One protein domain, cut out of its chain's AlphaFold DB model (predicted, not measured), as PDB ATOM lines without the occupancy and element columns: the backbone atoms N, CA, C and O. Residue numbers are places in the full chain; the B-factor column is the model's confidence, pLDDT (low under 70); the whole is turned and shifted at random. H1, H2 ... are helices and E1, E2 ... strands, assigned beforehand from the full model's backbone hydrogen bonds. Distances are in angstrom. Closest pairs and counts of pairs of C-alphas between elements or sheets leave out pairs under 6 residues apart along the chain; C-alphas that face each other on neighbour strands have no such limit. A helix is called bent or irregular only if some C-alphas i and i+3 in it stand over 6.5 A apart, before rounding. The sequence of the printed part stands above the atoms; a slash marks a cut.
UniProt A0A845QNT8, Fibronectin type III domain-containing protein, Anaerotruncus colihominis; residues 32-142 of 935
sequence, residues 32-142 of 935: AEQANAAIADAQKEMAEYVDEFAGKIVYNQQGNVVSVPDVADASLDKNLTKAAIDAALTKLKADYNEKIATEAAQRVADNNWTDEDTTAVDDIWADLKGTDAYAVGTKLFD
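Overview. This is residues 32 to 142 of the 935 residues of the protein "Fibronectin type III domain-containing protein" of Anaerotruncus colihominis (UniProt A0A845QNT8). Two long helices, H1 and H2, run side by side in opposite ways as a rod, with short H3 folded back along them near one end and a loop-rich head round the short strand E1 at the other. The 111 printed residues, mostly helix by class, include H1, E1, H2, H3 and H4 in that order. The whole is loose, with a radius of gyration of the C-alphas of 16.4 A, and spans 53 by 25 by 19 A.

Along the chain. H1, residues 32 to 54, begins at C-alpha 32 (203.042, 153.621, 133.503) and is 32.6 A long. E1, residues 65 to 67, is 5.9 A long. H2, residues 82 to 110, is 44.2 A long and irregular: C-alphas 107 and 110 are 7.0 A apart. H3, residues 115 to 123, is 12.2 A long. H4, residues 135 to 140, is 8.8 A long and ends at C-alpha 140 (170.353, 154.367, 132.861).

Arrangement. H2, the hub, touches H1 at a shallow tilt of 21 degrees; their closest C-alphas, of Gln 43 and Asn 97, are 5.8 A apart. H2 and H3 form a hairpin. H2 and H4 only just touch, with 3 pairs of C-alphas within 8 A. E1 pairs with no named strand. Every O i to N i+4 pair is within hydrogen-bond range in H1, H3 and H4, and 23 of 25 in H2.

Size, cuts and confidence. The printed part has no cut. The links E1 to H2 and H3 to H4 are long. Residues 130 to 134 have pLDDT under 70.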
ATOM      1  N   ALA A  32     203.888 152.766 134.338       83.75
ATOM      2  CA  ALA A  32     203.042 153.621 133.503       83.75
ATOM      3  C   ALA A  32     202.545 152.938 132.211       83.75
ATOM      4  O   ALA A  32     201.416 153.170 131.783       83.75
ATOM      5  N   GLU A  33     203.365 152.101 131.572       84.50
ATOM      6  CA  GLU A  33     202.947 151.311 130.404       84.50
ATOM      7  C   GLU A  33     201.958 150.211 130.802       84.50
ATOM      8  O   GLU A  33     200.998 149.967 130.074       84.50
ATOM      9  N   GLN A  34     202.154 149.597 131.974       86.44
ATOM     10  CA  GLN A  34     201.230 148.614 132.543       86.44
ATOM     11  C   GLN A  34     199.886 149.258 132.915       86.44
ATOM     12  O   GLN A  34     198.842 148.733 132.536       86.44
ATOM     13  N   ALA A  35     199.905 150.444 133.534       87.00
ATOM     14  CA  ALA A  35     198.706 151.229 133.824       87.00
ATOM     15  C   ALA A  35     197.925 151.608 132.555       87.00
ATOM     16  O   ALA A  35     196.709 151.446 132.496       87.00
ATOM     17  N   ASN A  36     198.614 152.077 131.508       88.06
ATOM     18  CA  ASN A  36     197.973 152.437 130.239       88.06
ATOM     19  C   ASN A  36     197.352 151.231 129.521       88.06
ATOM     20  O   ASN A  36     196.292 151.373 128.911       88.06
ATOM     21  N   ALA A  37     197.988 150.057 129.591       87.81
ATOM     22  CA  ALA A  37     197.421 148.820 129.064       87.81
ATOM     23  C   ALA A  37     196.155 148.416 129.838       87.81
ATOM     24  O   ALA A  37     195.122 148.183 129.217       87.81
ATOM     25  N   ALA A  38     196.198 148.453 131.176       89.19
ATOM     26  CA  ALA A  38     195.042 148.162 132.025       89.19
ATOM     27  C   ALA A  38     193.869 149.131 131.781       89.19
ATOM     28  O   ALA A  38     192.725 148.697 131.684       89.19
ATOM     29  N   ILE A  39     194.136 150.433 131.595       90.75
ATOM     30  CA  ILE A  39     193.108 151.413 131.202       90.75
ATOM     31  C   ILE A  39     192.477 151.018 129.863       90.75
ATOM     32  O   ILE A  39     191.254 150.997 129.745       90.75
ATOM     33  N   ALA A  40     193.295 150.736 128.845       90.00
ATOM     34  CA  ALA A  40     192.804 150.440 127.504       90.00
ATOM     35  C   ALA A  40     191.960 149.156 127.463       90.00
ATOM     36  O   ALA A  40     190.912 149.142 126.812       90.00
ATOM     37  N   ASP A  41     192.387 148.114 128.176       90.56
ATOM     38  CA  ASP A  41     191.672 146.841 128.255       90.56
ATOM     39  C   ASP A  41     190.350 146.998 129.024       90.56
ATOM     40  O   ASP A  41     189.291 146.682 128.476       90.56
ATOM     41  N   ALA A  42     190.366 147.612 130.214       91.06
ATOM     42  CA  ALA A  42     189.162 147.841 131.017       91.06
ATOM     43  C   ALA A  42     188.124 148.717 130.288       91.06
ATOM     44  O   ALA A  42     186.929 148.408 130.282       91.06
ATOM     45  N   GLN A  43     188.560 149.797 129.626       93.50
ATOM     46  CA  GLN A  43     187.670 150.665 128.845       93.50
ATOM     47  C   GLN A  43     187.059 149.935 127.647       93.50
ATOM     48  O   GLN A  43     185.881 150.129 127.337       93.50
ATOM     49  N   LYS A  44     187.845 149.095 126.964       93.19
ATOM     50  CA  LYS A  44     187.379 148.314 125.817       93.19
ATOM     51  C   LYS A  44     186.346 147.275 126.239       93.19
ATOM     52  O   LYS A  44     185.274 147.225 125.642       93.19
ATOM     53  N   GLU A  45     186.640 146.487 127.269       90.69
ATOM     54  CA  GLU A  45     185.720 145.467 127.773       90.69
ATOM     55  C   GLU A  45     184.414 146.084 128.296       90.69
ATOM     56  O   GLU A  45     183.326 145.592 127.990       90.69
ATOM     57  N   MET A  46     184.497 147.208 129.020       93.00
ATOM     58  CA  MET A  46     183.320 147.949 129.480       93.00
ATOM     59  C   MET A  46     182.477 148.458 128.307       93.00
ATOM     60  O   MET A  46     181.253 148.302 128.304       93.00
ATOM     61  N   ALA A  47     183.113 149.030 127.279       92.31
ATOM     62  CA  ALA A  47     182.414 149.527 126.100       92.31
ATOM     63  C   ALA A  47     181.705 148.404 125.326       92.31
ATOM     64  O   ALA A  47     180.540 148.582 124.967       92.31
ATOM     65  N   GLU A  48     182.372 147.262 125.119       91.62
ATOM     66  CA  GLU A  48     181.799 146.071 124.477       91.62
ATOM     67  C   GLU A  48     180.586 145.544 125.259       91.62
ATOM     68  O   GLU A  48     179.549 145.251 124.661       91.62
ATOM     69  N   TYR A  49     180.665 145.517 126.594       90.06
ATOM     70  CA  TYR A  49     179.553 145.103 127.453       90.06
ATOM     71  C   TYR A  49     178.335 146.033 127.330       90.06
ATOM     72  O   TYR A  49     177.196 145.582 127.172       90.06
ATOM     73  N   VAL A  50     178.559 147.352 127.360       91.38
ATOM     74  CA  VAL A  50     177.484 148.344 127.198       91.38
ATOM     75  C   VAL A  50     176.890 148.301 125.781       91.38
ATOM     76  O   VAL A  50     175.681 148.478 125.627       91.38
ATOM     77  N   ASP A  51     177.693 148.028 124.747       91.38
ATOM     78  CA  ASP A  51     177.203 147.840 123.372       91.38
ATOM     79  C   ASP A  51     176.365 146.570 123.211       91.38
ATOM     80  O   ASP A  51     175.331 146.590 122.536       91.38
ATOM     81  N   GLU A  52     176.749 145.476 123.869       89.69
ATOM     82  CA  GLU A  52     175.950 144.252 123.896       89.69
ATOM     83  C   GLU A  52     174.585 144.493 124.561       89.69
ATOM     84  O   GLU A  52     173.556 144.029 124.060       89.69
ATOM     85  N   PHE A  53     174.552 145.255 125.659       90.31
ATOM     86  CA  PHE A  53     173.304 145.691 126.286       90.31
ATOM     87  C   PHE A  53     172.461 146.548 125.331       90.31
ATOM     88  O   PHE A  53     171.274 146.274 125.144       90.31
ATOM     89  N   ALA A  54     173.063 147.548 124.680       91.44
ATOM     90  CA  ALA A  54     172.373 148.427 123.737       91.44
ATOM     91  C   ALA A  54     171.723 147.644 122.580       91.44
ATOM     92  O   ALA A  54     170.601 147.952 122.172       91.44
ATOM     93  N   GLY A  55     172.393 146.592 122.095       90.88
ATOM     94  CA  GLY A  55     171.890 145.697 121.050       90.88
ATOM     95  C   GLY A  55     170.660 144.869 121.444       90.88
ATOM     96  O   GLY A  55     169.980 144.343 120.563       90.88
ATOM     97  N   LYS A  56     170.345 144.768 122.742       90.88
ATOM     98  CA  LYS A  56     169.182 144.032 123.272       90.88
ATOM     99  C   LYS A  56     167.942 144.913 123.477       90.88
ATOM    100  O   LYS A  56     166.879 144.381 123.793       90.88
ATOM    101  N   ILE A  57     168.047 146.232 123.297       93.31
ATOM    102  CA  ILE A  57     166.913 147.162 123.425       93.31
ATOM    103  C   ILE A  57     166.012 147.068 122.186       93.31
ATOM    104  O   ILE A  57     166.490 147.120 121.051       93.31
ATOM    105  N   VAL A  58     164.697 146.967 122.395       94.38
ATOM    106  CA  VAL A  58     163.705 146.856 121.314       94.38
ATOM    107  C   VAL A  58     163.029 148.202 121.075       94.38
ATOM    108  O   VAL A  58     162.590 148.860 122.017       94.38
ATOM    109  N   TYR A  59     162.886 148.579 119.802       94.06
ATOM    110  CA  TYR A  59     162.243 149.821 119.362       94.06
ATOM    111  C   TYR A  59     161.080 149.546 118.401       94.06
ATOM    112  O   TYR A  59     161.088 148.555 117.668       94.06
ATOM    113  N   ASN A  60     160.084 150.435 118.377       91.50
ATOM    114  CA  ASN A  60     158.975 150.390 117.424       91.50
ATOM    115  C   ASN A  60     159.340 151.058 116.081       91.50
ATOM    116  O   ASN A  60     160.434 151.592 115.902       91.50
ATOM    117  N   GLN A  61     158.403 151.058 115.126       88.69
ATOM    118  CA  GLN A  61     158.611 151.655 113.796       88.69
ATOM    119  C   GLN A  61     158.813 153.180 113.828       88.69
ATOM    120  O   GLN A  61     159.393 153.735 112.899       88.69
ATOM    121  N   GLN A  62     158.349 153.855 114.882       83.94
ATOM    122  CA  GLN A  62     158.558 155.286 115.112       83.94
ATOM    123  C   GLN A  62     159.899 155.581 115.808       83.94
ATOM    124  O   GLN A  62     160.234 156.745 116.003       83.94
ATOM    125  N   GLY A  63     160.681 154.551 116.155       88.06
ATOM    126  CA  GLY A  63     161.975 154.693 116.825       88.06
ATOM    127  C   GLY A  63     161.888 154.923 118.336       88.06
ATOM    128  O   GLY A  63     162.891 155.307 118.944       88.06
ATOM    129  N   ASN A  64     160.723 154.686 118.943       91.31
ATOM    130  CA  ASN A  64     160.531 154.759 120.390       91.31
ATOM    131  C   ASN A  64     160.754 153.397 121.045       91.31
ATOM    132  O   ASN A  64     160.531 152.355 120.423       91.31
ATOM    133  N   VAL A  65     161.190 153.410 122.299       92.56
ATOM    134  CA  VAL A  65     161.489 152.201 123.063       92.56
ATOM    135  C   VAL A  65     160.225 151.379 123.326       92.56
ATOM    136  O   VAL A  65     159.160 151.912 123.633       92.56
ATOM    137  N   VAL A  66     160.349 150.063 123.181       90.94
ATOM    138  CA  VAL A  66     159.291 149.080 123.458       90.94
ATOM    139  C   VAL A  66     159.648 148.259 124.683       90.94
ATOM    140  O   VAL A  66     158.797 148.049 125.537       90.94
ATOM    141  N   SER A  67     160.895 147.803 124.776       90.31
ATOM    142  CA  SER A  67     161.391 147.085 125.944       90.31
ATOM    143  C   SER A  67     162.889 147.299 126.124       90.31
ATOM    144  O   SER A  67     163.640 147.461 125.158       90.31
ATOM    145  N   VAL A  68     163.314 147.288 127.385       89.56
ATOM    146  CA  VAL A  68     164.710 147.383 127.817       89.56
ATOM    147  C   VAL A  68     164.969 146.205 128.759       89.56
ATOM    148  O   VAL A  68     164.121 145.953 129.619       89.56
ATOM    149  N   PRO A  69     166.088 145.471 128.622       85.75
ATOM    150  CA  PRO A  69     166.422 144.393 129.551       85.75
ATOM    151  C   PRO A  69     166.414 144.868 131.013       85.75
ATOM    152  O   PRO A  69     166.945 145.937 131.313       85.75
ATOM    153  N   ASP A  70     165.775 144.082 131.887       75.06
ATOM    154  CA  ASP A  70     165.737 144.245 133.351       75.06
ATOM    155  C   ASP A  70     165.169 145.583 133.880       75.06
ATOM    156  O   ASP A  70     165.245 145.890 135.071       75.06
ATOM    157  N   VAL A  71     164.496 146.352 133.016       83.69
ATOM    158  CA  VAL A  71     163.638 147.486 133.392       83.69
ATOM    159  C   VAL A  71     162.182 147.030 133.312       83.69
ATOM    160  O   VAL A  71     161.713 146.597 132.260       83.69
ATOM    161  N   ALA A  72     161.446 147.119 134.422       82.06
ATOM    162  CA  ALA A  72     160.035 146.738 134.449       82.06
ATOM    163  C   ALA A  72     159.219 147.582 133.454       82.06
ATOM    164  O   ALA A  72     159.312 148.809 133.487       82.06
ATOM    165  N   ASP A  73     158.372 146.945 132.634       80.62
ATOM    166  CA  ASP A  73     157.575 147.625 131.591       80.62
ATOM    167  C   ASP A  73     156.737 148.783 132.162       80.62
ATOM    168  O   ASP A  73     156.704 149.869 131.599       80.62
ATOM    169  N   ALA A  74     156.169 148.605 133.362       76.12
ATOM    170  CA  ALA A  74     155.412 149.646 134.067       76.12
ATOM    171  C   ALA A  74     156.245 150.891 134.447       76.12
ATOM    172  O   ALA A  74     155.694 151.967 134.686       76.12
ATOM    173  N   SER A  75     157.569 150.753 134.528       74.81
ATOM    174  CA  SER A  75     158.505 151.839 134.844       74.81
ATOM    175  C   SER A  75     159.134 152.454 133.591       74.81
ATOM    176  O   SER A  75     159.727 153.530 133.682       74.81
ATOM    177  N   LEU A  76     158.976 151.834 132.421       86.00
ATOM    178  CA  LEU A  76     159.552 152.295 131.163       86.00
ATOM    179  C   LEU A  76     158.663 153.365 130.510       86.00
ATOM    180  O   LEU A  76     157.484 153.143 130.252       86.00
ATOM    181  N   ASP A  77     159.223 154.540 130.213       88.75
ATOM    182  CA  ASP A  77     158.518 155.544 129.410       88.75
ATOM    183  C   ASP A  77     158.657 155.224 127.915       88.75
ATOM    184  O   ASP A  77     159.716 155.420 127.315       88.75
ATOM    185  N   LYS A  78     157.567 154.761 127.297       88.50
ATOM    186  CA  LYS A  78     157.540 154.386 125.873       88.50
ATOM    187  C   LYS A  78     157.579 155.580 124.913       88.50
ATOM    188  O   LYS A  78     157.572 155.387 123.699       88.50
ATOM    189  N   ASN A  79     157.662 156.813 125.421       90.12
ATOM    190  CA  ASN A  79     157.981 157.995 124.617       90.12
ATOM    191  C   ASN A  79     159.490 158.202 124.413       90.12
ATOM    192  O   ASN A  79     159.883 159.074 123.637       90.12
ATOM    193  N   LEU A  80     160.351 157.445 125.104       93.56
ATOM    194  CA  LEU A  80     161.797 157.582 124.955       93.56
ATOM    195  C   LEU A  80     162.247 157.126 123.568       93.56
ATOM    196  O   LEU A  80     161.941 156.022 123.116       93.56
ATOM    197  N   THR A  81     163.000 157.992 122.895       93.69
ATOM    198  CA  THR A  81     163.524 157.734 121.553       93.69
ATOM    199  C   THR A  81     164.851 156.988 121.620       93.69
ATOM    200  O   THR A  81     165.619 157.141 122.576       93.69
ATOM    201  N   LYS A  82     165.179 156.245 120.557       94.00
ATOM    202  CA  LYS A  82     166.503 155.624 120.404       94.00
ATOM    203  C   LYS A  82     167.648 156.624 120.586       94.00
ATOM    204  O   LYS A  82     168.623 156.311 121.256       94.00
ATOM    205  N   ALA A  83     167.511 157.835 120.050       93.31
ATOM    206  CA  ALA A  83     168.539 158.868 120.159       93.31
ATOM    207  C   ALA A  83     168.804 159.299 121.613       93.31
ATOM    208  O   ALA A  83     169.958 159.479 121.995       93.31
ATOM    209  N   ALA A  84     167.755 159.434 122.432       95.12
ATOM    210  CA  ALA A  84     167.902 159.784 123.843       95.12
ATOM    211  C   ALA A  84     168.605 158.670 124.639       95.12
ATOM    212  O   ALA A  84     169.486 158.947 125.453       95.12
ATOM    213  N   ILE A  85     168.260 157.408 124.360       95.00
ATOM    214  CA  ILE A  85     168.892 156.238 124.984       95.00
ATOM    215  C   ILE A  85     170.359 156.108 124.547       95.00
ATOM    216  O   ILE A  85     171.232 155.942 125.398       95.00
ATOM    217  N   ASP A  86     170.658 156.257 123.253       94.75
ATOM    218  CA  ASP A  86     172.029 156.223 122.724       94.75
ATOM    219  C   ASP A  86     172.904 157.335 123.343       94.75
ATOM    220  O   ASP A  86     174.066 157.101 123.692       94.75
ATOM    221  N   ALA A  87     172.354 158.543 123.520       93.75
ATOM    222  CA  ALA A  87     173.050 159.659 124.164       93.75
ATOM    223  C   ALA A  87     173.375 159.356 125.634       93.75
ATOM    224  O   ALA A  87     174.491 159.613 126.095       93.75
ATOM    225  N   ALA A  88     172.429 158.758 126.358       94.69
ATOM    226  CA  ALA A  88     172.624 158.367 127.745       94.69
ATOM    227  C   ALA A  88     173.658 157.233 127.888       94.69
ATOM    228  O   ALA A  88     174.536 157.315 128.744       94.69
ATOM    229  N   LEU A  89     173.632 156.229 127.005       94.31
ATOM    230  CA  LEU A  89     174.639 155.158 126.954       94.31
ATOM    231  C   LEU A  89     176.036 155.701 126.630       94.31
ATOM    232  O   LEU A  89     177.027 155.266 127.212       94.31
ATOM    233  N   THR A  90     176.125 156.685 125.735       95.88
ATOM    234  CA  THR A  90     177.392 157.359 125.408       95.88
ATOM    235  C   THR A  90     177.954 158.092 126.625       95.88
ATOM    236  O   THR A  90     179.146 157.983 126.915       95.88
ATOM    237  N   LYS A  91     177.099 158.803 127.372       93.62
ATOM    238  CA  LYS A  91     177.496 159.488 128.609       93.62
ATOM    239  C   LYS A  91     177.924 158.496 129.694       93.62
ATOM    240  O   LYS A  91     178.943 158.730 130.330       93.62
ATOM    241  N   LEU A  92     177.213 157.374 129.841       94.19
ATOM    242  CA  LEU A  92     177.585 156.290 130.754       94.19
ATOM    243  C   LEU A  92     179.001 155.775 130.462       94.19
ATOM    244  O   LEU A  92     179.827 155.710 131.370       94.19
ATOM    245  N   LYS A  93     179.308 155.464 129.195       93.94
ATOM    246  CA  LYS A  93     180.653 155.018 128.800       93.94
ATOM    247  C   LYS A  93     181.720 156.066 129.119       93.94
ATOM    248  O   LYS A  93     182.776 155.717 129.633       93.94
ATOM    249  N   ALA A  94     181.449 157.340 128.834       94.00
ATOM    250  CA  ALA A  94     182.386 158.423 129.121       94.00
ATOM    251  C   ALA A  94     182.693 158.542 130.624       94.00
ATOM    252  O   ALA A  94     183.860 158.627 130.999       94.00
ATOM    253  N   ASP A  95     181.667 158.463 131.474       93.00
ATOM    254  CA  ASP A  95     181.818 158.584 132.928       93.00
ATOM    255  C   ASP A  95     182.616 157.421 133.521       93.00
ATOM    256  O   ASP A  95     183.457 157.620 134.398       93.00
ATOM    257  N   TYR A  96     182.399 156.196 133.034       94.19
ATOM    258  CA  TYR A  96     183.196 155.044 133.462       94.19
ATOM    259  C   TYR A  96     184.623 155.083 132.910       94.19
ATOM    260  O   TYR A  96     185.550 154.763 133.648       94.19
ATOM    261  N   ASN A  97     184.836 155.551 131.676       94.31
ATOM    262  CA  ASN A  97     186.185 155.742 131.135       94.31
ATOM    263  C   ASN A  97     187.013 156.715 131.988       94.31
ATOM    264  O   ASN A  97     188.195 156.461 132.224       94.31
ATOM    265  N   GLU A  98     186.398 157.799 132.470       94.38
ATOM    266  CA  GLU A  98     187.041 158.770 133.363       94.38
ATOM    267  C   GLU A  98     187.366 158.161 134.735       94.38
ATOM    268  O   GLU A  98     188.477 158.343 135.239       94.38
ATOM    269  N   LYS A  99     186.442 157.389 135.323       94.19
ATOM    270  CA  LYS A  99     186.680 156.681 136.593       94.19
ATOM    271  C   LYS A  99     187.822 155.670 136.484       94.19
ATOM    272  O   LYS A  99     188.694 155.665 137.345       94.19
ATOM    273  N   ILE A 100     187.840 154.871 135.414       93.50
ATOM    274  CA  ILE A 100     188.897 153.886 135.131       93.50
ATOM    275  C   ILE A 100     190.258 154.589 135.031       93.50
ATOM    276  O   ILE A 100     191.217 154.185 135.684       93.50
ATOM    277  N   ALA A 101     190.337 155.682 134.265       90.94
ATOM    278  CA  ALA A 101     191.573 156.452 134.120       90.94
ATOM    279  C   ALA A 101     192.025 157.097 135.443       90.94
ATOM    280  O   ALA A 101     193.220 157.138 135.735       90.94
ATOM    281  N   THR A 102     191.079 157.583 136.251       92.81
ATOM    282  CA  THR A 102     191.359 158.195 137.557       92.81
ATOM    283  C   THR A 102     191.903 157.175 138.552       92.81
ATOM    284  O   THR A 102     192.899 157.459 139.213       92.81
ATOM    285  N   GLU A 103     191.292 155.993 138.642       93.06
ATOM    286  CA  GLU A 103     191.761 154.919 139.526       93.06
ATOM    287  C   GLU A 103     193.176 154.482 139.136       93.06
ATOM    288  O   GLU A 103     194.078 154.474 139.971       93.06
ATOM    289  N   ALA A 104     193.412 154.226 137.847       90.50
ATOM    290  CA  ALA A 104     194.730 153.844 137.352       90.50
ATOM    291  C   ALA A 104     195.802 154.911 137.650       90.50
ATOM    292  O   ALA A 104     196.915 154.578 138.064       90.50
ATOM    293  N   ALA A 105     195.465 156.198 137.504       89.25
ATOM    294  CA  ALA A 105     196.365 157.303 137.830       89.25
ATOM    295  C   ALA A 105     196.712 157.373 139.329       89.25
ATOM    296  O   ALA A 105     197.824 157.765 139.679       89.25
ATOM    297  N   GLN A 106     195.784 156.991 140.214       90.56
ATOM    298  CA  GLN A 106     196.039 156.918 141.654       90.56
ATOM    299  C   GLN A 106     196.954 155.746 142.013       90.56
ATOM    300  O   GLN A 106     197.849 155.917 142.837       90.56
ATOM    301  N   ARG A 107     196.762 154.580 141.384       87.56
ATOM    302  CA  ARG A 107     197.565 153.379 141.663       87.56
ATOM    303  C   ARG A 107     199.008 153.504 141.210       87.56
ATOM    304  O   ARG A 107     199.904 153.167 141.964       87.56
ATOM    305  N   VAL A 108     199.252 154.089 140.038       89.06
ATOM    306  CA  VAL A 108     200.617 154.252 139.506       89.06
ATOM    307  C   VAL A 108     201.412 155.390 140.176       89.06
ATOM    308  O   VAL A 108     202.571 155.634 139.835       89.06
ATOM    309  N   ALA A 109     200.813 156.119 141.127       84.56
ATOM    310  CA  ALA A 109     201.420 157.295 141.751       84.56
ATOM    311  C   ALA A 109     202.647 156.974 142.629       84.56
ATOM    312  O   ALA A 109     203.510 157.836 142.804       84.56
ATOM    313  N   ASP A 110     202.755 155.753 143.159       83.31
ATOM    314  CA  ASP A 110     203.927 155.271 143.905       83.31
ATOM    315  C   ASP A 110     205.039 154.716 142.989       83.31
ATOM    316  O   ASP A 110     206.086 154.270 143.467       83.31
ATOM    317  N   ASN A 111     204.835 154.811 141.667       82.06
ATOM    318  CA  ASN A 111     205.706 154.296 140.617       82.06
ATOM    319  C   ASN A 111     205.951 152.779 140.734       82.06
ATOM    320  O   ASN A 111     207.027 152.287 140.380       82.06
ATOM    321  N   ASN A 112     204.947 152.055 141.227       85.50
ATOM    322  CA  ASN A 112     204.844 150.605 141.256       85.50
ATOM    323  C   ASN A 112     203.510 150.186 140.604       85.50
ATOM    324  O   ASN A 112     202.567 150.968 140.540       85.50
ATOM    325  N   TRP A 113     203.442 148.976 140.049       87.62
ATOM    326  CA  TRP A 113     202.200 148.442 139.482       87.62
ATOM    327  C   TRP A 113     202.108 146.953 139.774       87.62
ATOM    328  O   TRP A 113     203.029 146.192 139.464       87.62
ATOM    329  N   THR A 114     201.005 146.539 140.385       89.56
ATOM    330  CA  THR A 114     200.787 145.164 140.833       89.56
ATOM    331  C   THR A 114     199.557 144.539 140.177       89.56
ATOM    332  O   THR A 114     198.706 145.223 139.609       89.56
ATOM    333  N   ASP A 115     199.428 143.215 140.277       86.00
ATOM    334  CA  ASP A 115     198.217 142.511 139.832       86.00
ATOM    335  C   ASP A 115     196.968 142.966 140.618       86.00
ATOM    336  O   ASP A 115     195.857 142.966 140.082       86.00
ATOM    337  N   GLU A 116     197.150 143.417 141.866       88.25
ATOM    338  CA  GLU A 116     196.092 144.021 142.689       88.25
ATOM    339  C   GLU A 116     195.635 145.379 142.122       88.25
ATOM    340  O   GLU A 116     194.451 145.710 142.211       88.25
ATOM    341  N   ASP A 117     196.529 146.142 141.484       90.69
ATOM    342  CA  ASP A 117     196.195 147.419 140.838       90.69
ATOM    343  C   ASP A 117     195.434 147.219 139.530       90.69
ATOM    344  O   ASP A 117     194.438 147.901 139.293       90.69
ATOM    345  N   THR A 118     195.835 146.231 138.724       88.69
ATOM    346  CA  THR A 118     195.071 145.815 137.537       88.69
ATOM    347  C   THR A 118     193.656 145.383 137.931       88.69
ATOM    348  O   THR A 118     192.683 145.868 137.361       88.69
ATOM    349  N   THR A 119     193.539 144.545 138.969       89.69
ATOM    350  CA  THR A 119     192.239 144.078 139.486       89.69
ATOM    351  C   THR A 119     191.372 145.246 139.950       89.69
ATOM    352  O   THR A 119     190.188 145.308 139.638       89.69
ATOM    353  N   ALA A 120     191.959 146.222 140.643       89.56
ATOM    354  CA  ALA A 120     191.212 147.377 141.118       89.56
ATOM    355  C   ALA A 120     190.695 148.294 140.001       89.56
ATOM    356  O   ALA A 120     189.605 148.848 140.130       89.56
ATOM    357  N   VAL A 121     191.455 148.461 138.915       90.50
ATOM    358  CA  VAL A 121     191.008 149.207 137.729       90.50
ATOM    359  C   VAL A 121     189.852 148.478 137.034       90.50
ATOM    360  O   VAL A 121     188.879 149.122 136.637       90.50
ATOM    361  N   ASP A 122     189.908 147.150 136.956       88.06
ATOM    362  CA  ASP A 122     188.812 146.325 136.433       88.06
ATOM    363  C   ASP A 122     187.564 146.344 137.330       88.06
ATOM    364  O   ASP A 122     186.432 146.313 136.831       88.06
ATOM    365  N   ASP A 123     187.743 146.455 138.646       89.00
ATOM    366  CA  ASP A 123     186.648 146.499 139.617       89.00
ATOM    367  C   ASP A 123     185.819 147.793 139.532       89.00
ATOM    368  O   ASP A 123     184.648 147.797 139.924       89.00
ATOM    369  N   ILE A 124     186.356 148.877 138.948       92.69
ATOM    370  CA  ILE A 124     185.651 150.167 138.787       92.69
ATOM    371  C   ILE A 124     184.317 150.025 138.056       92.69
ATOM    372  O   ILE A 124     183.382 150.783 138.324       92.69
ATOM    373  N   TRP A 125     184.220 149.073 137.132       90.38
ATOM    374  CA  TRP A 125     183.016 148.826 136.343       90.38
ATOM    375  C   TRP A 125     182.375 147.465 136.638       90.38
ATOM    376  O   TRP A 125     181.443 147.055 135.943       90.38
ATOM    377  N   ALA A 126     182.810 146.772 137.697       86.38
ATOM    378  CA  ALA A 126     182.214 145.507 138.129       86.38
ATOM    379  C   ALA A 126     180.743 145.658 138.553       86.38
ATOM    380  O   ALA A 126     179.960 144.717 138.439       86.38
ATOM    381  N   ASP A 127     180.332 146.858 138.965       83.69
ATOM    382  CA  ASP A 127     178.940 147.175 139.276       83.69
ATOM    383  C   ASP A 127     178.030 147.225 138.033       83.69
ATOM    384  O   ASP A 127     176.811 147.125 138.167       83.69
ATOM    385  N   LEU A 128     178.600 147.320 136.825       85.75
ATOM    386  CA  LEU A 128     177.894 147.075 135.562       85.75
ATOM    387  C   LEU A 128     177.761 145.571 135.265       85.75
ATOM    388  O   LEU A 128     176.831 145.185 134.556       85.75
ATOM    389  N   LYS A 129     178.649 144.735 135.832       75.50
ATOM    390  CA  LYS A 129     178.779 143.276 135.617       75.50
ATOM    391  C   LYS A 129     178.013 142.393 136.621       75.50
ATOM    392  O   LYS A 129     178.220 141.184 136.588       75.50
ATOM    393  N   GLY A 130     177.221 142.959 137.537       58.59
ATOM    394  CA  GLY A 130     176.683 142.282 138.736       58.59
ATOM    395  C   GLY A 130     176.161 140.838 138.562       58.59
ATOM    396  O   GLY A 130     175.745 140.426 137.484       58.59
ATOM    397  N   THR A 131     176.167 140.065 139.657       52.09
ATOM    398  CA  THR A 131     175.935 138.599 139.695       52.09
ATOM    399  C   THR A 131     174.555 138.109 139.236       52.09
ATOM    400  O   THR A 131     174.386 136.902 139.086       52.09
ATOM    401  N   ASP A 132     173.615 139.012 138.953       53.78
ATOM    402  CA  ASP A 132     172.365 138.741 138.240       53.78
ATOM    403  C   ASP A 132     172.291 139.702 137.039       53.78
ATOM    404  O   ASP A 132     172.621 140.882 137.149       53.78
ATOM    405  N   ALA A 133     171.928 139.182 135.871       52.28
ATOM    406  CA  ALA A 133     172.106 139.808 134.562       52.28
ATOM    407  C   ALA A 133     171.664 141.303 134.446       52.28
ATOM    408  O   ALA A 133     170.542 141.655 134.783       52.28
ATOM    409  N   TYR A 134     172.572 142.138 133.904       62.66
ATOM    410  CA  TYR A 134     172.429 143.487 133.296       62.66
ATOM    411  C   TYR A 134     172.024 144.720 134.151       62.66
ATOM    412  O   TYR A 134     171.033 145.400 133.884       62.66
ATOM    413  N   ALA A 135     172.927 145.167 135.036       77.25
ATOM    414  CA  ALA A 135     172.823 146.410 135.829       77.25
ATOM    415  C   ALA A 135     172.841 147.744 135.031       77.25
ATOM    416  O   ALA A 135     172.561 148.813 135.584       77.25
ATOM    417  N   VAL A 136     173.155 147.712 133.729       86.38
ATOM    418  CA  VAL A 136     173.216 148.905 132.858       86.38
ATOM    419  C   VAL A 136     171.842 149.571 132.717       86.38
ATOM    420  O   VAL A 136     171.742 150.794 132.832       86.38
ATOM    421  N   GLY A 137     170.777 148.785 132.521       85.88
ATOM    422  CA  GLY A 137     169.407 149.294 132.413       85.88
ATOM    423  C   GLY A 137     168.946 149.964 133.705       85.88
ATOM    424  O   GLY A 137     168.465 151.093 133.682       85.88
ATOM    425  N   THR A 138     169.192 149.329 134.851       84.25
ATOM    426  CA  THR A 138     168.868 149.911 136.159       84.25
ATOM    427  C   THR A 138     169.536 151.269 136.358       84.25
ATOM    428  O   THR A 138     168.868 152.195 136.794       84.25
ATOM    429  N   LYS A 139     170.813 151.427 135.983       87.25
ATOM    430  CA  LYS A 139     171.532 152.709 136.111       87.25
ATOM    431  C   LYS A 139     171.051 153.782 135.138       87.25
ATOM    432  O   LYS A 139     170.996 154.954 135.500       87.25
ATOM    433  N   LEU A 140     170.743 153.407 133.896       89.75
ATOM    434  CA  LEU A 140     170.353 154.367 132.861       89.75
ATOM    435  C   LEU A 140     168.985 155.000 133.152       89.75
ATOM    436  O   LEU A 140     168.785 156.183 132.887       89.75
ATOM    437  N   PHE A 141     168.067 154.203 133.699       89.44
ATOM    438  CA  PHE A 141     166.685 154.588 133.996       89.44
ATOM    439  C   PHE A 141     166.457 154.915 135.478       89.44
ATOM    440  O   PHE A 141     165.318 155.116 135.889       89.44
ATOM    441  N   ASP A 142     167.524 154.979 136.277       86.69
ATOM    442  CA  ASP A 142     167.455 155.427 137.663       86.69
ATOM    443  C   ASP A 142     167.044 156.908 137.709       86.69
ATOM    444  O   ASP A 142     167.667 157.765 137.076       86.69
TER     445      ASP A 142